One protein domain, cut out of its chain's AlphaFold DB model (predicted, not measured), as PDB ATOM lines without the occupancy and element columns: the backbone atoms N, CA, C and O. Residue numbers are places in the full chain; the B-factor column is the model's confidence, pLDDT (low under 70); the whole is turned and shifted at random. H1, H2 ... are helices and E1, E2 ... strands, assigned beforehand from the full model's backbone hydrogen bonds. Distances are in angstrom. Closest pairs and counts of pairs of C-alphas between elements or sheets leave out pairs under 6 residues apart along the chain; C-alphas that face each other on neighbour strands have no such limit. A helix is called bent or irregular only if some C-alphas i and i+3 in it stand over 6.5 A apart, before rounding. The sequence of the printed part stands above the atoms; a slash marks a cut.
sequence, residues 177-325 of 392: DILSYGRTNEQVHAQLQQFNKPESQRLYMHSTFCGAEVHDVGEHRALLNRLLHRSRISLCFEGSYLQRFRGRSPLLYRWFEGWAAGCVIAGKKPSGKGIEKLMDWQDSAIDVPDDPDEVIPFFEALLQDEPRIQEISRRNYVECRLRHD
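This is residues 177 to 325 of the 392 residues of a protein of Flavobacterium sp. CLA17 (UniProt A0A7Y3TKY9). A small twisted sheet of four short parallel strands makes the core, with helices packed over both of its faces, H1 and H5 on one face and H2 and H3 on the other. The long helix H6 runs past the edge strand E4 and crosses H3, small H4 lies away from the sheet, and residues 213 to 223, of which 217 to 223 belong to H2, stick out from the body. The printed part has 149 residues, with six named helices and four named strands in the order E1 H1 E2 H2 E3 H3 E4 H4 H5 H6. The sheet's order is E2 E1 E3 E4, and the class is mixed, helices and strands. The whole is compact, with a radius of gyration of the C-alphas of 15.1 A and spans of 44 by 39 by 30 A.

Start at C-alpha 177, at (145.116, 151.077, 114.792), where strand E1 begins; it holds residues 177 to 180. Next come helix H1, residues 186 to 196, 15.7 A long, and strand E2, residues 204 to 206. Find C-alpha 217 at (169.776, 150.280, 118.135); from there helix H2 runs 19.8 A to residue 230. Strand E3 follows at once, residues 231 to 237, 16.7 A long. Beyond it lie helix H3, residues 253 to 260, strand E4, residues 264 to 268, 12.8 A long, and helix H4, residues 275 to 278. Helix H5, residues 292 to 304, covers 19.5 A; it is irregular, but only just, with C-alphas 293 and 296 6.8 A apart. Helix H6, residues 306 to 323, runs 25.4 A to C-alpha 323 at (154.398, 145.898, 138.379).

Look first at the sheet, where N 205 and O 178 of E2 and E1 are 2.8 A apart, N 179 and O 233 of E1 and E3 2.9 A, and N 236 and O 266 of E3 and E4 2.9 A, each within hydrogen-bond range. E1, H1, E2 and E3, H3, E4 are strand-helix-strand units, two parallel neighbour strands with a helix between them along the chain; E2, H2, E3 is a split one, with E1 between its strands in the sheet. All three crossovers are right-handed. The sheet and the helices on its two faces make three layers. H1 has a height over the sheet of 9.0 A, and H3 one of 9.1 A. H2 lies over E1 and E3, and its line rises 38 degrees, only just short of standing up from the sheet. H5 touches H1 with residues 292 to 296 alone, closest at the C-alphas of Pro 292 and Gln 187, 6.5 A. H2 and H3 only just touch, with 3 pairs of C-alphas within 8 A, closest at Leu 228 and Gly 258, 6.4 A. H6 only grazes the sheet, with residues 306 to 317, and touches H3 with residues 313 to 321 alone, closest at the C-alphas of Asn 316 and Trp 259, 4.9 A. H4 is not on the sheet and is close but not clearly touching H6, with the C-alphas of Leu 278 and Arg 323 7.7 A apart. Every O i to N i+4 pair is within hydrogen-bond range in H2, H3 and H6, against 4 of 7 in H1 and 7 of 9 in H5; H4 is too short for such a pair.

The two C-alphas farthest apart are those of Glu 199 and Lys 273, 44.6 A. The printed part has no cut. The long links are E3 to H3, residues 238 to 252, and H4 to H5, residues 279 to 291; in the second, residues 286 to 287 pair, parallel, with residues 266 to 267 of E4. The mean pLDDT of the printed part of this model is 94.7, and no printed residue is under 70.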
ATOM      1  N   ASP A 177     146.111 151.997 114.235       98.69
ATOM      2  CA  ASP A 177     145.116 151.077 114.792       98.69
ATOM      3  C   ASP A 177     145.787 149.834 115.373       98.69
ATOM      4  O   ASP A 177     145.569 149.482 116.533       98.69
ATOM      5  N   ILE A 178     146.659 149.193 114.590       98.69
ATOM      6  CA  ILE A 178     147.319 147.949 114.985       98.69
ATOM      7  C   ILE A 178     148.801 148.013 114.630       98.69
ATOM      8  O   ILE A 178     149.161 148.348 113.503       98.69
ATOM      9  N   LEU A 179     149.661 147.652 115.584       98.44
ATOM     10  CA  LEU A 179     151.098 147.483 115.383       98.44
ATOM     11  C   LEU A 179     151.526 146.032 115.615       98.44
ATOM     12  O   LEU A 179     151.246 145.451 116.664       98.44
ATOM     13  N   SER A 180     152.285 145.474 114.672       96.62
ATOM     14  CA  SER A 180     152.963 144.182 114.818       96.62
ATOM     15  C   SER A 180     154.453 144.309 114.533       96.62
ATOM     16  O   SER A 180     154.851 144.780 113.474       96.62
ATOM     17  N   TYR A 181     155.303 143.848 115.442       92.88
ATOM     18  CA  TYR A 181     156.751 143.878 115.234       92.88
ATOM     19  C   TYR A 181     157.418 142.631 115.796       92.88
ATOM     20  O   TYR A 181     156.970 142.049 116.785       92.88
ATOM     21  N   GLY A 182     158.504 142.203 115.154       86.31
ATOM     22  CA  GLY A 182     159.164 140.939 115.464       86.31
ATOM     23  C   GLY A 182     158.324 139.723 115.050       86.31
ATOM     24  O   GLY A 182     157.726 139.693 113.977       86.31
ATOM     25  N   ARG A 183     158.295 138.686 115.896       80.44
ATOM     26  CA  ARG A 183     157.613 137.411 115.600       80.44
ATOM     27  C   ARG A 183     156.099 137.593 115.464       80.44
ATOM     28  O   ARG A 183     155.429 137.888 116.455       80.44
ATOM     29  N   THR A 184     155.571 137.374 114.271       85.94
ATOM     30  CA  THR A 184     154.154 137.580 113.948       85.94
ATOM     31  C   THR A 184     153.470 136.233 113.688       85.94
ATOM     32  O   THR A 184     154.120 135.301 113.221       85.94
ATOM     33  N   ASN A 185     152.180 136.111 114.015       93.12
ATOM     34  CA  ASN A 185     151.358 134.989 113.562       93.12
ATOM     35  C   ASN A 185     150.996 135.206 112.081       93.12
ATOM     36  O   ASN A 185     150.362 136.204 111.746       93.12
ATOM     37  N   GLU A 186     151.415 134.292 111.208       93.88
ATOM     38  CA  GLU A 186     151.271 134.438 109.752       93.88
ATOM     39  C   GLU A 186     149.808 134.489 109.292       93.88
ATOM     40  O   GLU A 186     149.482 135.257 108.390       93.88
ATOM     41  N   GLN A 187     148.914 133.734 109.938       95.44
ATOM     42  CA  GLN A 187     147.491 133.715 109.594       95.44
ATOM     43  C   GLN A 187     146.825 135.049 109.939       95.44
ATOM     44  O   GLN A 187     146.180 135.654 109.085       95.44
ATOM     45  N   VAL A 188     147.054 135.562 111.152       97.38
ATOM     46  CA  VAL A 188     146.543 136.878 111.573       97.38
ATOM     47  C   VAL A 188     147.132 137.988 110.701       97.38
ATOM     48  O   VAL A 188     146.415 138.889 110.272       97.38
ATOM     49  N   HIS A 189     148.429 137.912 110.397       97.00
ATOM     50  CA  HIS A 189     149.101 138.868 109.521       97.00
ATOM     51  C   HIS A 189     148.475 138.925 108.129       97.00
ATOM     52  O   HIS A 189     148.202 140.018 107.636       97.00
ATOM     53  N   ALA A 190     148.235 137.764 107.511       97.31
ATOM     54  CA  ALA A 190     147.656 137.672 106.177       97.31
ATOM     55  C   ALA A 190     146.279 138.343 106.106       97.31
ATOM     56  O   ALA A 190     146.009 139.074 105.155       97.31
ATOM     57  N   GLN A 191     145.447 138.162 107.137       98.25
ATOM     58  CA  GLN A 191     144.148 138.829 107.222       98.25
ATOM     59  C   GLN A 191     144.307 140.343 107.385       98.25
ATOM     60  O   GLN A 191     143.740 141.116 106.616       98.25
ATOM     61  N   LEU A 192     145.149 140.790 108.324       98.19
ATOM     62  CA  LEU A 192     145.352 142.213 108.617       98.19
ATOM     63  C   LEU A 192     145.939 143.027 107.455       98.19
ATOM     64  O   LEU A 192     145.818 144.251 107.463       98.19
ATOM     65  N   GLN A 193     146.505 142.393 106.421       97.81
ATOM     66  CA  GLN A 193     146.936 143.098 105.206       97.81
ATOM     67  C   GLN A 193     145.812 143.895 104.537       97.81
ATOM     68  O   GLN A 193     146.076 144.905 103.885       97.81
ATOM     69  N   GLN A 194     144.549 143.503 104.720       97.56
ATOM     70  CA  GLN A 194     143.437 144.280 104.185       97.56
ATOM     71  C   GLN A 194     143.355 145.700 104.769       97.56
ATOM     72  O   GLN A 194     142.871 146.598 104.084       97.56
ATOM     73  N   PHE A 195     143.844 145.917 105.997       98.25
ATOM     74  CA  PHE A 195     143.860 147.239 106.619       98.25
ATOM     75  C   PHE A 195     144.863 148.178 105.949       98.25
ATOM     76  O   PHE A 195     144.761 149.379 106.132       98.25
ATOM     77  N   ASN A 196     145.778 147.666 105.123       97.19
ATOM     78  CA  ASN A 196     146.728 148.477 104.361       97.19
ATOM     79  C   ASN A 196     146.303 148.704 102.901       97.19
ATOM     80  O   ASN A 196     147.075 149.256 102.116       97.19
ATOM     81  N   LYS A 197     145.092 148.282 102.511       97.06
ATOM     82  CA  LYS A 197     144.536 148.582 101.185       97.06
ATOM     83  C   LYS A 197     144.059 150.043 101.116       97.06
ATOM     84  O   LYS A 197     143.591 150.551 102.133       97.06
ATOM     85  N   PRO A 198     144.117 150.711  99.948       96.06
ATOM     86  CA  PRO A 198     143.718 152.118  99.806       96.06
ATOM     87  C   PRO A 198     142.297 152.449 100.283       96.06
ATOM     88  O   PRO A 198     142.028 153.579 100.677       96.06
ATOM     89  N   GLU A 199     141.382 151.481 100.236       95.81
ATOM     90  CA  GLU A 199     139.980 151.652 100.625       95.81
ATOM     91  C   GLU A 199     139.766 151.567 102.148       95.81
ATOM     92  O   GLU A 199     138.708 151.951 102.652       95.81
ATOM     93  N   SER A 200     140.757 151.061 102.886       96.56
ATOM     94  CA  SER A 200     140.708 150.917 104.339       96.56
ATOM     95  C   SER A 200     140.817 152.273 105.038       96.56
ATOM     96  O   SER A 200     141.649 153.107 104.692       96.56
ATOM     97  N   GLN A 201     140.008 152.470 106.081       95.88
ATOM     98  CA  GLN A 201     140.160 153.584 107.029       95.88
ATOM     99  C   GLN A 201     141.052 153.218 108.225       95.88
ATOM    100  O   GLN A 201     141.282 154.047 109.104       95.88
ATOM    101  N   ARG A 202     141.513 151.964 108.287       97.69
ATOM    102  CA  ARG A 202     142.414 151.451 109.320       97.69
ATOM    103  C   ARG A 202     143.863 151.550 108.869       97.69
ATOM    104  O   ARG A 202     144.138 151.561 107.677       97.69
ATOM    105  N   LEU A 203     144.780 151.547 109.828       98.06
ATOM    106  CA  LEU A 203     146.218 151.444 109.606       98.06
ATOM    107  C   LEU A 203     146.795 150.246 110.366       98.06
ATOM    108  O   LEU A 203     146.844 150.241 111.602       98.06
ATOM    109  N   TYR A 204     147.302 149.260 109.619       98.50
ATOM    110  CA  TYR A 204     148.067 148.143 110.166       98.50
ATOM    111  C   TYR A 204     149.566 148.347 109.930       98.50
ATOM    112  O   TYR A 204     150.123 148.006 108.886       98.50
ATOM    113  N   MET A 205     150.255 148.877 110.937       97.81
ATOM    114  CA  MET A 205     151.700 149.031 110.869       97.81
ATOM    115  C   MET A 205     152.395 147.721 111.238       97.81
ATOM    116  O   MET A 205     152.164 147.156 112.307       97.81
ATOM    117  N   HIS A 206     153.294 147.243 110.381       95.81
ATOM    118  CA  HIS A 206     154.108 146.077 110.698       95.81
ATOM    119  C   HIS A 206     155.548 146.201 110.214       95.81
ATOM    120  O   HIS A 206     155.854 146.981 109.314       95.81
ATOM    121  N   SER A 207     156.449 145.420 110.812       90.81
ATOM    122  CA  SER A 207     157.813 145.276 110.297       90.81
ATOM    123  C   SER A 207     157.780 144.702 108.875       90.81
ATOM    124  O   SER A 207     157.133 143.685 108.630       90.81
ATOM    125  N   THR A 208     158.474 145.355 107.943       88.06
ATOM    126  CA  THR A 208     158.586 144.947 106.527       88.06
ATOM    127  C   THR A 208     159.974 144.419 106.166       88.06
ATOM    128  O   THR A 208     160.206 144.010 105.032       88.06
ATOM    129  N   PHE A 209     160.908 144.427 107.116       81.88
ATOM    130  CA  PHE A 209     162.256 143.907 106.935       81.88
ATOM    131  C   PHE A 209     162.361 142.465 107.431       81.88
ATOM    132  O   PHE A 209     161.720 142.065 108.405       81.88
ATOM    133  N   CYS A 210     163.220 141.700 106.764       75.06
ATOM    134  CA  CYS A 210     163.627 140.373 107.198       75.06
ATOM    135  C   CYS A 210     164.971 140.474 107.917       75.06
ATOM    136  O   CYS A 210     165.888 141.136 107.439       75.06
ATOM    137  N   GLY A 211     165.097 139.780 109.044       80.56
ATOM    138  CA  GLY A 211     166.304 139.803 109.863       80.56
ATOM    139  C   GLY A 211     166.146 140.658 111.113       80.56
ATOM    140  O   GLY A 211     165.072 141.168 111.427       80.56
ATOM    141  N   ALA A 212     167.229 140.733 111.872       82.88
ATOM    142  CA  ALA A 212     167.232 141.339 113.193       82.88
ATOM    143  C   ALA A 212     168.290 142.436 113.334       82.88
ATOM    144  O   ALA A 212     168.462 142.949 114.431       82.88
ATOM    145  N   GLU A 213     168.991 142.787 112.258       88.31
ATOM    146  CA  GLU A 213     170.014 143.830 112.267       88.31
ATOM    147  C   GLU A 213     169.401 145.202 111.959       88.31
ATOM    148  O   GLU A 213     168.534 145.326 111.095       88.31
ATOM    149  N   VAL A 214     169.853 146.228 112.674       88.94
ATOM    150  CA  VAL A 214     169.491 147.639 112.493       88.94
ATOM    151  C   VAL A 214     170.748 148.493 112.408       88.94
ATOM    152  O   VAL A 214     171.796 148.107 112.907       88.94
ATOM    153  N   HIS A 215     170.668 149.661 111.779       88.25
ATOM    154  CA  HIS A 215     171.829 150.550 111.675       88.25
ATOM    155  C   HIS A 215     172.269 151.098 113.034       88.25
ATOM    156  O   HIS A 215     173.459 151.092 113.333       88.25
ATOM    157  N   ASP A 216     171.299 151.522 113.841       88.31
ATOM    158  CA  ASP A 216     171.505 152.038 115.186       88.31
ATOM    159  C   ASP A 216     170.377 151.527 116.098       88.31
ATOM    160  O   ASP A 216     169.184 151.667 115.798       88.31
ATOM    161  N   VAL A 217     170.747 150.874 117.203       87.25
ATOM    162  CA  VAL A 217     169.776 150.280 118.135       87.25
ATOM    163  C   VAL A 217     169.064 151.352 118.965       87.25
ATOM    164  O   VAL A 217     167.889 151.183 119.298       87.25
ATOM    165  N   GLY A 218     169.733 152.463 119.276       87.25
ATOM    166  CA  GLY A 218     169.147 153.596 119.987       87.25
ATOM    167  C   GLY A 218     168.047 154.268 119.167       87.25
ATOM    168  O   GLY A 218     166.923 154.420 119.655       87.25
ATOM    169  N   GLU A 219     168.324 154.583 117.901       91.69
ATOM    170  CA  GLU A 219     167.340 155.120 116.955       91.69
ATOM    171  C   GLU A 219     166.178 154.147 116.747       91.69
ATOM    172  O   GLU A 219     165.011 154.548 116.798       91.69
ATOM    173  N   HIS A 220     166.474 152.852 116.580       91.88
ATOM    174  CA  HIS A 220     165.445 151.823 116.455       91.88
ATOM    175  C   HIS A 220     164.520 151.786 117.678       91.88
ATOM    176  O   HIS A 220     163.297 151.772 117.523       91.88
ATOM    177  N   ARG A 221     165.079 151.805 118.896       92.12
ATOM    178  CA  ARG A 221     164.305 151.828 120.148       92.12
ATOM    179  C   ARG A 221     163.471 153.099 120.268       92.12
ATOM    180  O   ARG A 221     162.299 153.014 120.630       92.12
ATOM    181  N   ALA A 222     164.038 154.260 119.944       93.06
ATOM    182  CA  ALA A 222     163.323 155.532 119.982       93.06
ATOM    183  C   ALA A 222     162.136 155.543 119.003       93.06
ATOM    184  O   ALA A 222     161.024 155.927 119.380       93.06
ATOM    185  N   LEU A 223     162.345 155.056 117.773       94.88
ATOM    186  CA  LEU A 223     161.289 154.906 116.776       94.88
ATOM    187  C   LEU A 223     160.219 153.919 117.248       94.88
ATOM    188  O   LEU A 223     159.044 154.274 117.271       94.88
ATOM    189  N   LEU A 224     160.604 152.710 117.663       95.00
ATOM    190  CA  LEU A 224     159.665 151.689 118.134       95.00
ATOM    191  C   LEU A 224     158.825 152.202 119.308       95.00
ATOM    192  O   LEU A 224     157.602 152.069 119.292       95.00
ATOM    193  N   ASN A 225     159.458 152.857 120.283       94.81
ATOM    194  CA  ASN A 225     158.765 153.475 121.407       94.81
ATOM    195  C   ASN A 225     157.743 154.518 120.929       94.81
ATOM    196  O   ASN A 225     156.606 154.556 121.406       94.81
ATOM    197  N   ARG A 226     158.115 155.348 119.945       95.75
ATOM    198  CA  ARG A 226     157.205 156.341 119.367       95.75
ATOM    199  C   ARG A 226     156.031 155.695 118.638       95.75
ATOM    200  O   ARG A 226     154.916 156.193 118.778       95.75
ATOM    201  N   LEU A 227     156.268 154.621 117.890       97.06
ATOM    202  CA  LEU A 227     155.222 153.871 117.197       97.06
ATOM    203  C   LEU A 227     154.246 153.252 118.194       97.06
ATOM    204  O   LEU A 227     153.051 153.495 118.080       97.06
ATOM    205  N   LEU A 228     154.748 152.570 119.225       97.31
ATOM    206  CA  LEU A 228     153.924 151.979 120.281       97.31
ATOM    207  C   LEU A 228     153.029 153.019 120.970       97.31
ATOM    208  O   LEU A 228     151.829 152.807 121.111       97.31
ATOM    209  N   HIS A 229     153.565 154.194 121.315       96.81
ATOM    210  CA  HIS A 229     152.767 155.284 121.898       96.81
ATOM    211  C   HIS A 229     151.700 155.849 120.947       96.81
ATOM    212  O   HIS A 229     150.785 156.542 121.388       96.81
ATOM    213  N   ARG A 230     151.813 155.587 119.642       97.69
ATOM    214  CA  ARG A 230     150.819 155.964 118.630       97.69
ATOM    215  C   ARG A 230     149.885 154.813 118.264       97.69
ATOM    216  O   ARG A 230     148.937 155.066 117.530       97.69
ATOM    217  N   SER A 231     150.109 153.604 118.773       98.38
ATOM    218  CA  SER A 231     149.323 152.409 118.464       98.38
ATOM    219  C   SER A 231     148.221 152.153 119.479       98.38
ATOM    220  O   SER A 231     148.471 152.182 120.682       98.38
ATOM    221  N   ARG A 232     147.000 151.878 119.006       98.56
ATOM    222  CA  ARG A 232     145.870 151.445 119.846       98.56
ATOM    223  C   ARG A 232     146.084 150.019 120.328       98.56
ATOM    224  O   ARG A 232     146.020 149.760 121.528       98.56
ATOM    225  N   ILE A 233     146.397 149.123 119.396       98.69
ATOM    226  CA  ILE A 233     146.625 147.704 119.655       98.69
ATOM    227  C   ILE A 233     148.069 147.337 119.300       98.69
ATOM    228  O   ILE A 233     148.578 147.728 118.249       98.69
ATOM    229  N   SER A 234     148.720 146.545 120.151       98.31
ATOM    230  CA  SER A 234     149.989 145.884 119.839       98.31
ATOM    231  C   SER A 234     149.801 144.369 119.830       98.31
ATOM    232  O   SER A 234     149.251 143.798 120.775       98.31
ATOM    233  N   LEU A 235     150.250 143.719 118.754       98.31
ATOM    234  CA  LEU A 235     150.123 142.275 118.608       98.31
ATOM    235  C   LEU A 235     151.214 141.533 119.378       98.31
ATOM    236  O   LEU A 235     152.404 141.672 119.085       98.31
ATOM    237  N   CYS A 236     150.805 140.681 120.318       96.69
ATOM    238  CA  CYS A 236     151.707 139.824 121.080       96.69
ATOM    239  C   CYS A 236     151.197 138.382 121.128       96.69
ATOM    240  O   CYS A 236     150.135 138.088 121.666       96.69
ATOM    241  N   PHE A 237     152.006 137.463 120.605       95.25
ATOM    242  CA  PHE A 237     151.730 136.029 120.631       95.25
ATOM    243  C   PHE A 237     152.718 135.320 121.551       95.25
ATOM    244  O   PHE A 237     153.916 135.640 121.571       95.25
ATOM    245  N   GLU A 238     152.195 134.369 122.317       93.06
ATOM    246  CA  GLU A 238     152.977 133.450 123.128       93.06
ATOM    247  C   GLU A 238     153.930 132.593 122.271       93.06
ATOM    248  O   GLU A 238     153.764 132.481 121.059       93.06
ATOM    249  N   GLY A 239     154.999 132.069 122.876       90.81
ATOM    250  CA  GLY A 239     156.127 131.480 122.143       90.81
ATOM    251  C   GLY A 239     156.349 129.983 122.338       90.81
ATOM    252  O   GLY A 239     157.376 129.489 121.881       90.81
ATOM    253  N   SER A 240     155.466 129.263 123.028       92.81
ATOM    254  CA  SER A 240     155.704 127.889 123.499       92.81
ATOM    255  C   SER A 240     156.048 126.883 122.402       92.81
ATOM    256  O   SER A 240     156.834 125.962 122.637       92.81
ATOM    257  N   TYR A 241     155.535 127.112 121.193       90.56
ATOM    258  CA  TYR A 241     155.806 126.315 119.998       90.56
ATOM    259  C   TYR A 241     157.264 126.394 119.513       90.56
ATOM    260  O   TYR A 241     157.717 125.541 118.751       90.56
ATOM    261  N   LEU A 242     158.031 127.406 119.933       89.81
ATOM    262  CA  LEU A 242     159.425 127.550 119.522       89.81
ATOM    263  C   LEU A 242     160.312 126.570 120.292       89.81
ATOM    264  O   LEU A 242     160.285 126.495 121.522       89.81
ATOM    265  N   GLN A 243     161.205 125.901 119.561       89.44
ATOM    266  CA  GLN A 243     162.098 124.874 120.098       89.44
ATOM    267  C   GLN A 243     162.862 125.318 121.356       89.44
ATOM    268  O   GLN A 243     162.969 124.549 122.311       89.44
ATOM    269  N   ARG A 244     163.356 126.564 121.396       87.38
ATOM    270  CA  ARG A 244     164.131 127.090 122.536       87.38
ATOM    271  C   ARG A 244     163.332 127.219 123.833       87.38
ATOM    272  O   ARG A 244     163.922 127.225 124.912       87.38
ATOM    273  N   PHE A 245     162.008 127.319 123.742       91.31
ATOM    274  CA  PHE A 245     161.145 127.398 124.913       91.31
ATOM    275  C   PHE A 245     160.662 126.028 125.385       91.31
ATOM    276  O   PHE A 245     160.225 125.936 126.527       91.31
ATOM    277  N   ARG A 246     160.812 124.962 124.581       90.25
ATOM    278  CA  ARG A 246     160.492 123.573 124.973       90.25
ATOM    279  C   ARG A 246     159.071 123.437 125.559       90.25
ATOM    280  O   ARG A 246     158.882 122.763 126.565       90.25
ATOM    281  N   GLY A 247     158.086 124.117 124.970       91.81
ATOM    282  CA  GLY A 247     156.704 124.127 125.465       91.81
ATOM    283  C   GLY A 247     156.435 125.080 126.636       91.81
ATOM    284  O   GLY A 247     155.287 125.240 127.035       91.81
ATOM    285  N   ARG A 248     157.451 125.764 127.182       93.19
ATOM    286  CA  ARG A 248     157.248 126.851 128.153       93.19
ATOM    287  C   ARG A 248     156.709 128.080 127.436       93.19
ATOM    288  O   ARG A 248     157.147 128.393 126.337       93.19
ATOM    289  N   SER A 249     155.838 128.835 128.088       92.94
ATOM    290  CA  SER A 249     155.229 130.026 127.498       92.94
ATOM    291  C   SER A 249     155.613 131.283 128.300       92.94
ATOM    292  O   SER A 249     154.849 131.749 129.142       92.94
ATOM    293  N   PRO A 250     156.850 131.803 128.142       92.19
ATOM    294  CA  PRO A 250     157.294 132.981 128.880       92.19
ATOM    295  C   PRO A 250     156.611 134.259 128.405       92.19
ATOM    296  O   PRO A 250     156.321 134.437 127.221       92.19
ATOM    297  N   LEU A 251     156.498 135.207 129.329       93.94
ATOM    298  CA  LEU A 251     156.161 136.588 129.022       93.94
ATOM    299  C   LEU A 251     157.413 137.310 128.497       93.94
ATOM    300  O   LEU A 251     158.386 137.501 129.226       93.94
ATOM    301  N   LEU A 252     157.411 137.651 127.207       92.81
ATOM    302  CA  LEU A 252     158.569 138.227 126.513       92.81
ATOM    303  C   LEU A 252     158.527 139.759 126.474       92.81
ATOM    304  O   LEU A 252     157.491 140.369 126.711       92.81
ATOM    305  N   TYR A 253     159.651 140.374 126.101       93.25
ATOM    306  CA  TYR A 253     159.858 141.824 126.174       93.25
ATOM    307  C   TYR A 253     158.739 142.679 125.541       93.25
ATOM    308  O   TYR A 253     158.295 143.649 126.147       93.25
ATOM    309  N   ARG A 254     158.194 142.249 124.393       93.88
ATOM    310  CA  ARG A 254     157.137 142.975 123.660       93.88
ATOM    311  C   ARG A 254     155.870 143.251 124.467       93.88
ATOM    312  O   ARG A 254     155.222 144.270 124.262       93.88
ATOM    313  N   TRP A 255     155.525 142.351 125.385       96.38
ATOM    314  CA  TRP A 255     154.362 142.523 126.252       96.38
ATOM    315  C   TRP A 255     154.554 143.742 127.157       96.38
ATOM    316  O   TRP A 255     153.683 144.601 127.243       96.38
ATOM    317  N   PHE A 256     155.743 143.859 127.752       97.31
ATOM    318  CA  PHE A 256     156.106 144.972 128.622       97.31
ATOM    319  C   PHE A 256     156.208 146.289 127.851       97.31
ATOM    320  O   PHE A 256     155.654 147.283 128.308       97.31
ATOM    321  N   GLU A 257     156.842 146.293 126.673       96.88
ATOM    322  CA  GLU A 257     156.921 147.481 125.805       96.88
ATOM    323  C   GLU A 257     155.525 147.984 125.406       96.88
ATOM    324  O   GLU A 257     155.225 149.174 125.522       96.88
ATOM    325  N   GLY A 258     154.645 147.069 124.987       97.12
ATOM    326  CA  GLY A 258     153.271 147.391 124.627       97.12
ATOM    327  C   GLY A 258     152.473 147.946 125.803       97.12
ATOM    328  O   GLY A 258     151.850 148.999 125.666       97.12
ATOM    329  N   TRP A 259     152.525 147.309 126.975       97.88
ATOM    330  CA  TRP A 259     151.828 147.835 128.147       97.88
ATOM    331  C   TRP A 259     152.402 149.168 128.626       97.88
ATOM    332  O   TRP A 259     151.632 150.062 128.960       97.88
ATOM    333  N   ALA A 260     153.726 149.344 128.612       96.81
ATOM    334  CA  ALA A 260     154.369 150.597 129.013       96.81
ATOM    335  C   ALA A 260     154.006 151.768 128.094       96.81
ATOM    336  O   ALA A 260     153.930 152.901 128.556       96.81
ATOM    337  N   ALA A 261     153.723 151.504 126.818       97.00
ATOM    338  CA  ALA A 261     153.177 152.496 125.895       97.00
ATOM    339  C   ALA A 261     151.647 152.655 125.997       97.00
ATOM    340  O   ALA A 261     151.059 153.487 125.299       97.00
ATOM    341  N   GLY A 262     150.981 151.860 126.839       97.19
ATOM    342  CA  GLY A 262     149.531 151.834 127.010       97.19
ATOM    343  C   GLY A 262     148.784 151.175 125.851       97.19
ATOM    344  O   GLY A 262     147.631 151.504 125.614       97.19
ATOM    345  N   CYS A 263     149.397 150.288 125.076       98.44
ATOM    346  CA  CYS A 263     148.676 149.550 124.040       98.44
ATOM    347  C   CYS A 263     147.665 148.578 124.668       98.44
ATOM    348  O   CYS A 263     147.927 147.956 125.704       98.44
ATOM    349  N   VAL A 264     146.538 148.365 123.991       98.56
ATOM    350  CA  VAL A 264     145.760 147.134 124.159       98.56
ATOM    351  C   VAL A 264     146.591 145.991 123.582       98.56
ATOM    352  O   VAL A 264     147.051 146.074 122.443       98.56
ATOM    353  N   ILE A 265     146.814 144.933 124.354       98.44
ATOM    354  CA  ILE A 265     147.551 143.769 123.857       98.44
ATOM    355  C   ILE A 265     146.565 142.750 123.307       98.44
ATOM    356  O   ILE A 265     145.697 142.276 124.040       98.44
ATOM    357  N   ALA A 266     146.719 142.401 122.032       98.19
ATOM    358  CA  ALA A 266     145.925 141.370 121.374       98.19
ATOM    359  C   ALA A 266     146.832 140.269 120.810       98.19
ATOM    360  O   ALA A 266     147.881 140.555 120.235       98.19
ATOM    361  N   GLY A 267     146.444 139.006 120.958       96.12
ATOM    362  CA  GLY A 267     147.154 137.888 120.338       96.12
ATOM    363  C   GLY A 267     146.851 136.569 121.026       96.12
ATOM    364  O   GLY A 267     145.697 136.174 121.073       96.12
ATOM    365  N   LYS A 268     147.863 135.874 121.547       95.00
ATOM    366  CA  LYS A 268     147.653 134.647 122.335       95.00
ATOM    367  C   LYS A 268     148.362 134.787 123.666       95.00
ATOM    368  O   LYS A 268     149.575 135.017 123.677       95.00
ATOM    369  N   LYS A 269     147.620 134.685 124.768       93.88
ATOM    370  CA  LYS A 269     148.171 134.826 126.119       93.88
ATOM    371  C   LYS A 269     149.204 133.745 126.430       93.88
ATOM    372  O   LYS A 269     148.975 132.575 126.121       93.88
ATOM    373  N   PRO A 270     150.322 134.105 127.085       93.31
ATOM    374  CA  PRO A 270     151.226 133.113 127.623       93.31
ATOM    375  C   PRO A 270     150.569 132.359 128.778       93.31
ATOM    376  O   PRO A 270     149.697 132.878 129.474       93.31
ATOM    377  N   SER A 271     151.015 131.127 128.992       90.62
ATOM    378  CA  SER A 271     150.490 130.238 130.028       90.62
ATOM    379  C   SER A 271     151.591 129.667 130.924       90.62
ATOM    380  O   SER A 271     152.779 129.654 130.597       90.62
ATOM    381  N   GLY A 272     151.194 129.177 132.095       87.12
ATOM    382  CA  GLY A 272     152.086 128.480 133.014       87.12
ATOM    383  C   GLY A 272     152.279 129.186 134.348       87.12
ATOM    384  O   GLY A 272     151.881 130.332 134.572       87.12
ATOM    385  N   LYS A 273     152.905 128.455 135.274       85.38
ATOM    386  CA  LYS A 273     153.049 128.876 136.667       85.38
ATOM    387  C   LYS A 273     153.752 130.231 136.754       85.38
ATOM    388  O   LYS A 273     154.854 130.398 136.242       85.38
ATOM    389  N   GLY A 274     153.125 131.172 137.454       84.69
ATOM    390  CA  GLY A 274     153.657 132.515 137.697       84.69
ATOM    391  C   GLY A 274     153.268 133.558 136.647       84.69
ATOM    392  O   GLY A 274     153.251 134.735 136.992       84.69
ATOM    393  N   ILE A 275     152.886 133.152 135.430       91.00
ATOM    394  CA  ILE A 275     152.450 134.082 134.375       91.00
ATOM    395  C   ILE A 275     151.133 134.761 134.751       91.00
ATOM    396  O   ILE A 275     151.019 135.971 134.610       91.00
ATOM    397  N   GLU A 276     150.193 134.013 135.332       91.00
ATOM    398  CA  GLU A 276     148.904 134.537 135.808       91.00
ATOM    399  C   GLU A 276     149.091 135.762 136.711       91.00
ATOM    400  O   GLU A 276     148.497 136.803 136.469       91.00
ATOM    401  N   LYS A 277     150.016 135.696 137.682       92.31
ATOM    402  CA  LYS A 277     150.309 136.806 138.608       92.31
ATOM    403  C   LYS A 277     150.917 138.031 137.920       92.31
ATOM    404  O   LYS A 277     150.730 139.158 138.388       92.31
ATOM    405  N   LEU A 278     151.673 137.807 136.842       94.88
ATOM    406  CA  LEU A 278     152.249 138.867 136.015       94.88
ATOM    407  C   LEU A 278     151.224 139.504 135.078       94.88
ATOM    408  O   LEU A 278     151.561 140.491 134.451       94.88
ATOM    409  N   MET A 279     150.026 138.941 134.953       95.75
ATOM    410  CA  MET A 279     148.967 139.412 134.058       95.75
ATOM    411  C   MET A 279     147.635 139.596 134.802       95.75
ATOM    412  O   MET A 279     146.574 139.645 134.179       95.75
ATOM    413  N   ASP A 280     147.696 139.677 136.135       95.06
ATOM    414  CA  ASP A 280     146.555 139.695 137.055       95.06
ATOM    415  C   ASP A 280     145.942 141.098 137.160       95.06
ATOM    416  O   ASP A 280     146.038 141.787 138.182       95.06
ATOM    417  N   TRP A 281     145.384 141.542 136.034       97.00
ATOM    418  CA  TRP A 281     144.460 142.662 135.915       97.00
ATOM    419  C   TRP A 281     143.539 142.448 134.710       97.00
ATOM    420  O   TRP A 281     143.848 141.707 133.772       97.00
ATOM    421  N   GLN A 282     142.373 143.091 134.748       96.94
ATOM    422  CA  GLN A 282     141.354 142.951 133.713       96.94
ATOM    423  C   GLN A 282     141.894 143.395 132.348       96.94
ATOM    424  O   GLN A 282     142.437 144.493 132.222       96.94
ATOM    425  N   ASP A 283     141.675 142.559 131.331       97.19
ATOM    426  CA  ASP A 283     142.076 142.813 129.943       97.19
ATOM    427  C   ASP A 283     143.583 143.088 129.768       97.19
ATOM    428  O   ASP A 283     143.993 143.788 128.841       97.19
ATOM    429  N   SER A 284     144.429 142.489 130.618       97.12
ATOM    430  CA  SER A 284     145.891 142.507 130.447       97.12
ATOM    431  C   SER A 284     146.334 142.020 129.068       97.12
ATOM    432  O   SER A 284     147.344 142.475 128.534       97.12
ATOM    433  N   ALA A 285     145.539 141.145 128.455       97.44
ATOM    434  CA  ALA A 285     145.520 140.925 127.020       97.44
ATOM    435  C   ALA A 285     144.166 140.370 126.569       97.44
ATOM    436  O   ALA A 285     143.376 139.877 127.384       97.44
ATOM    437  N   ILE A 286     143.929 140.404 125.263       98.12
ATOM    438  CA  ILE A 286     142.742 139.858 124.607       98.12
ATOM    439  C   ILE A 286     143.198 138.784 123.618       98.12
ATOM    440  O   ILE A 286     144.088 139.027 122.801       98.12
ATOM    441  N   ASP A 287     142.618 137.589 123.712       97.50
ATOM    442  CA  ASP A 287     142.938 136.514 122.777       97.50
ATOM    443  C   ASP A 287     142.268 136.779 121.421       97.50
ATOM    444  O   ASP A 287     141.082 137.101 121.355       97.50
ATOM    445  N   VAL A 288     143.052 136.675 120.352       98.00
ATOM    446  CA  VAL A 288     142.592 136.747 118.961       98.00
ATOM    447  C   VAL A 288     141.991 135.385 118.588       98.00
ATOM    448  O   VAL A 288     142.556 134.363 118.999       98.00
ATOM    449  N   PRO A 289     140.879 135.347 117.831       97.31
ATOM    450  CA  PRO A 289     140.299 134.098 117.348       97.31
ATOM    451  C   PRO A 289     141.302 133.242 116.569       97.31
ATOM    452  O   PRO A 289     142.147 133.765 115.841       97.31
ATOM    453  N   ASP A 290     141.187 131.921 116.713       94.38
ATOM    454  CA  ASP A 290     142.005 130.974 115.949       94.38
ATOM    455  C   ASP A 290     141.464 130.800 114.506       94.38
ATOM    456  O   ASP A 290     142.216 130.396 113.620       94.38
ATOM    457  N   ASP A 291     140.186 131.128 114.260       97.00
ATOM    458  CA  ASP A 291     139.565 131.126 112.928       97.00
ATOM    459  C   ASP A 291     139.965 132.390 112.133       97.00
ATOM    460  O   ASP A 291     139.641 133.507 112.558       97.00
ATOM    461  N   PRO A 292     140.645 132.255 110.974       95.88
ATOM    462  CA  PRO A 292     141.009 133.386 110.126       95.88
ATOM    463  C   PRO A 292     139.830 134.271 109.702       95.88
ATOM    464  O   PRO A 292     140.021 135.482 109.573       95.88
ATOM    465  N   ASP A 293     138.633 133.706 109.521       97.12
ATOM    466  CA  ASP A 293     137.453 134.455 109.068       97.12
ATOM    467  C   ASP A 293     136.892 135.372 110.175       97.12
ATOM    468  O   ASP A 293     136.215 136.365 109.896       97.12
ATOM    469  N   GLU A 294     137.236 135.103 111.440       98.19
ATOM    470  CA  GLU A 294     136.828 135.903 112.598       98.19
ATOM    471  C   GLU A 294     137.832 137.007 112.963       98.19
ATOM    472  O   GLU A 294     137.477 137.946 113.681       98.19
ATOM    473  N   VAL A 295     139.071 136.953 112.454       98.31
ATOM    474  CA  VAL A 295     140.146 137.904 112.804       98.31
ATOM    475  C   VAL A 295     139.743 139.347 112.504       98.31
ATOM    476  O   VAL A 295     139.926 140.243 113.329       98.31
ATOM    477  N   ILE A 296     139.188 139.585 111.318       98.38
ATOM    478  CA  ILE A 296     138.788 140.921 110.880       98.38
ATOM    479  C   ILE A 296     137.574 141.442 111.655       98.38
ATOM    480  O   ILE A 296     137.687 142.532 112.224       98.38
ATOM    481  N   PRO A 297     136.443 140.706 111.730       98.56
ATOM    482  CA  PRO A 297     135.316 141.101 112.569       98.56
ATOM    483  C   PRO A 297     135.723 141.398 114.015       98.56
ATOM    484  O   PRO A 297     135.267 142.386 114.588       98.56
ATOM    485  N   PHE A 298     136.625 140.592 114.584       98.69
ATOM    486  CA  PHE A 298     137.152 140.792 115.931       98.69
ATOM    487  C   PHE A 298     137.858 142.145 116.089       98.69
ATOM    488  O   PHE A 298     137.538 142.903 117.007       98.69
ATOM    489  N   PHE A 299     138.803 142.471 115.200       98.62
ATOM    490  CA  PHE A 299     139.540 143.731 115.301       98.62
ATOM    491  C   PHE A 299     138.667 144.946 115.001       98.62
ATOM    492  O   PHE A 299     138.826 145.964 115.669       98.62
ATOM    493  N   GLU A 300     137.729 144.854 114.056       98.44
ATOM    494  CA  GLU A 300     136.774 145.936 113.807       98.44
ATOM    495  C   GLU A 300     135.879 146.192 115.022       98.44
ATOM    496  O   GLU A 300     135.759 147.338 115.448       98.44
ATOM    497  N   ALA A 301     135.325 145.142 115.636       98.38
ATOM    498  CA  ALA A 301     134.513 145.283 116.843       98.38
ATOM    499  C   ALA A 301     135.315 145.909 117.995       98.38
ATOM    500  O   ALA A 301     134.834 146.821 118.667       98.38
ATOM    501  N   LEU A 302     136.563 145.467 118.193       98.25
ATOM    502  CA  LEU A 302     137.442 146.020 119.221       98.25
ATOM    503  C   LEU A 302     137.793 147.491 118.948       98.25
ATOM    504  O   LEU A 302     137.752 148.302 119.866       98.25
ATOM    505  N   LEU A 303     138.113 147.851 117.702       98.12
ATOM    506  CA  LEU A 303     138.477 149.217 117.308       98.12
ATOM    507  C   LEU A 303     137.283 150.183 117.236       98.12
ATOM    508  O   LEU A 303     137.500 151.393 117.188       98.12
ATOM    509  N   GLN A 304     136.049 149.678 117.174       97.75
ATOM    510  CA  GLN A 304     134.821 150.482 117.247       97.75
ATOM    511  C   GLN A 304     134.427 150.813 118.695       97.75
ATOM    512  O   GLN A 304     133.817 151.854 118.938       97.75
ATOM    513  N   ASP A 305     134.815 149.976 119.661       97.62
ATOM    514  CA  ASP A 305     134.590 150.198 121.091       97.62
ATOM    515  C   ASP A 305     135.687 151.094 121.701       97.62
ATOM    516  O   ASP A 305     136.546 150.675 122.484       97.62
ATOM    517  N   GLU A 306     135.682 152.363 121.291       95.44
ATOM    518  CA  GLU A 306     136.661 153.366 121.726       95.44
ATOM    519  C   GLU A 306     136.713 153.541 123.262       95.44
ATOM    520  O   GLU A 306     137.825 153.557 123.801       95.44
ATOM    521  N   PRO A 307     135.584 153.605 124.008       96.69
ATOM    522  CA  PRO A 307     135.625 153.688 125.471       96.69
ATOM    523  C   PRO A 307     136.347 152.499 126.112       96.69
ATOM    524  O   PRO A 307     137.162 152.686 127.021       96.69
ATOM    525  N   ARG A 308     136.106 151.277 125.619       96.88
ATOM    526  CA  ARG A 308     136.796 150.082 126.115       96.88
ATOM    527  C   ARG A 308     138.284 150.111 125.791       96.88
ATOM    528  O   ARG A 308     139.084 149.826 126.682       96.88
ATOM    529  N   ILE A 309     138.680 150.471 124.565       97.38
ATOM    530  CA  ILE A 309     140.104 150.591 124.206       97.38
ATOM    531  C   ILE A 309     140.808 151.595 125.117       97.38
ATOM    532  O   ILE A 309     141.890 151.289 125.618       97.38
ATOM    533  N   GLN A 310     140.210 152.761 125.358       96.44
ATOM    534  CA  GLN A 310     140.810 153.794 126.204       96.44
ATOM    535  C   GLN A 310     140.985 153.318 127.647       96.44
ATOM    536  O   GLN A 310     142.053 153.514 128.230       96.44
ATOM    537  N   GLU A 311     139.989 152.630 128.208       96.50
ATOM    538  CA  GLU A 311     140.090 152.105 129.570       96.50
ATOM    539  C   GLU A 311     141.153 151.002 129.690       96.50
ATOM    540  O   GLU A 311     141.979 151.041 130.604       96.50
ATOM    541  N   ILE A 312     141.199 150.050 128.751       97.94
ATOM    542  CA  ILE A 312     142.235 149.003 128.740       97.94
ATOM    543  C   ILE A 312     143.621 149.630 128.556       97.94
ATOM    544  O   ILE A 312     144.564 149.280 129.262       97.94
ATOM    545  N   SER A 313     143.743 150.580 127.630       97.81
ATOM    546  CA  SER A 313     144.976 151.303 127.326       97.81
ATOM    547  C   SER A 313     145.535 152.013 128.563       97.81
ATOM    548  O   SER A 313     146.708 151.838 128.911       97.81
ATOM    549  N   ARG A 314     144.683 152.762 129.270       96.19
ATOM    550  CA  ARG A 314     145.030 153.447 130.518       96.19
ATOM    551  C   ARG A 314     145.421 152.450 131.607       96.19
ATOM    552  O   ARG A 314     146.440 152.638 132.268       96.19
ATOM    553  N   ARG A 315     144.649 151.374 131.782       96.94
ATOM    554  CA  ARG A 315     144.938 150.337 132.782       96.94
ATOM    555  C   ARG A 315     146.272 149.649 132.518       96.94
ATOM    556  O   ARG A 315     147.074 149.541 133.437       96.94
ATOM    557  N   ASN A 316     146.546 149.248 131.279       97.50
ATOM    558  CA  ASN A 316     147.814 148.624 130.898       97.50
ATOM    559  C   ASN A 316     149.007 149.542 131.181       97.50
ATOM    560  O   ASN A 316     150.006 149.083 131.731       97.50
ATOM    561  N   TYR A 317     148.878 150.836 130.876       96.88
ATOM    562  CA  TYR A 317     149.900 151.836 131.184       96.88
ATOM    563  C   TYR A 317     150.227 151.893 132.684       96.88
ATOM    564  O   TYR A 317     151.390 151.810 133.087       96.88
ATOM    565  N   VAL A 318     149.185 151.989 133.515       95.56
ATOM    566  CA  VAL A 318     149.298 152.076 134.978       95.56
ATOM    567  C   VAL A 318     149.855 150.779 135.568       95.56
ATOM    568  O   VAL A 318     150.835 150.805 136.311       95.56
ATOM    569  N   GLU A 319     149.267 149.632 135.229       97.00
ATOM    570  CA  GLU A 319     149.664 148.334 135.784       97.00
ATOM    571  C   GLU A 319     151.093 147.960 135.369       97.00
ATOM    572  O   GLU A 319     151.857 147.457 136.195       97.00
ATOM    573  N   CYS A 320     151.516 148.290 134.140       97.19
ATOM    574  CA  CYS A 320     152.908 148.108 133.725       97.19
ATOM    575  C   CYS A 320     153.866 148.902 134.608       97.19
ATOM    576  O   CYS A 320     154.820 148.340 135.146       97.19
ATOM    577  N   ARG A 321     153.568 150.182 134.843       95.75
ATOM    578  CA  ARG A 321     154.383 151.037 135.709       95.75
ATOM    579  C   ARG A 321     154.450 150.535 137.149       95.75
ATOM    580  O   ARG A 321     155.489 150.635 137.791       95.75
ATOM    581  N   LEU A 322     153.356 149.991 137.674       96.00
ATOM    582  CA  LEU A 322     153.285 149.544 139.068       96.00
ATOM    583  C   LEU A 322     153.857 148.136 139.298       96.00
ATOM    584  O   LEU A 322     154.133 147.782 140.445       96.00
ATOM    585  N   ARG A 323     154.039 147.327 138.246       96.38
ATOM    586  CA  ARG A 323     154.398 145.898 138.379       96.38
ATOM    587  C   ARG A 323     155.610 145.466 137.561       96.38
ATOM    588  O   ARG A 323     156.266 144.471 137.900       96.38
ATOM    589  N   HIS A 324     155.894 146.161 136.468       97.38
ATOM    590  CA  HIS A 324     156.803 145.706 135.420       97.38
ATOM    591  C   HIS A 324     157.927 146.683 135.077       97.38
ATOM    592  O   HIS A 324     158.582 146.505 134.053       97.38
ATOM    593  N   ASP A 325     158.216 147.631 135.972       97.94
ATOM    594  CA  ASP A 325     159.459 148.399 135.921       97.94
ATOM    595  C   ASP A 325     160.681 147.552 136.312       97.94
ATOM    596  O   ASP A 325     160.616 146.730 137.239       97.94
TER     597      ASP A 325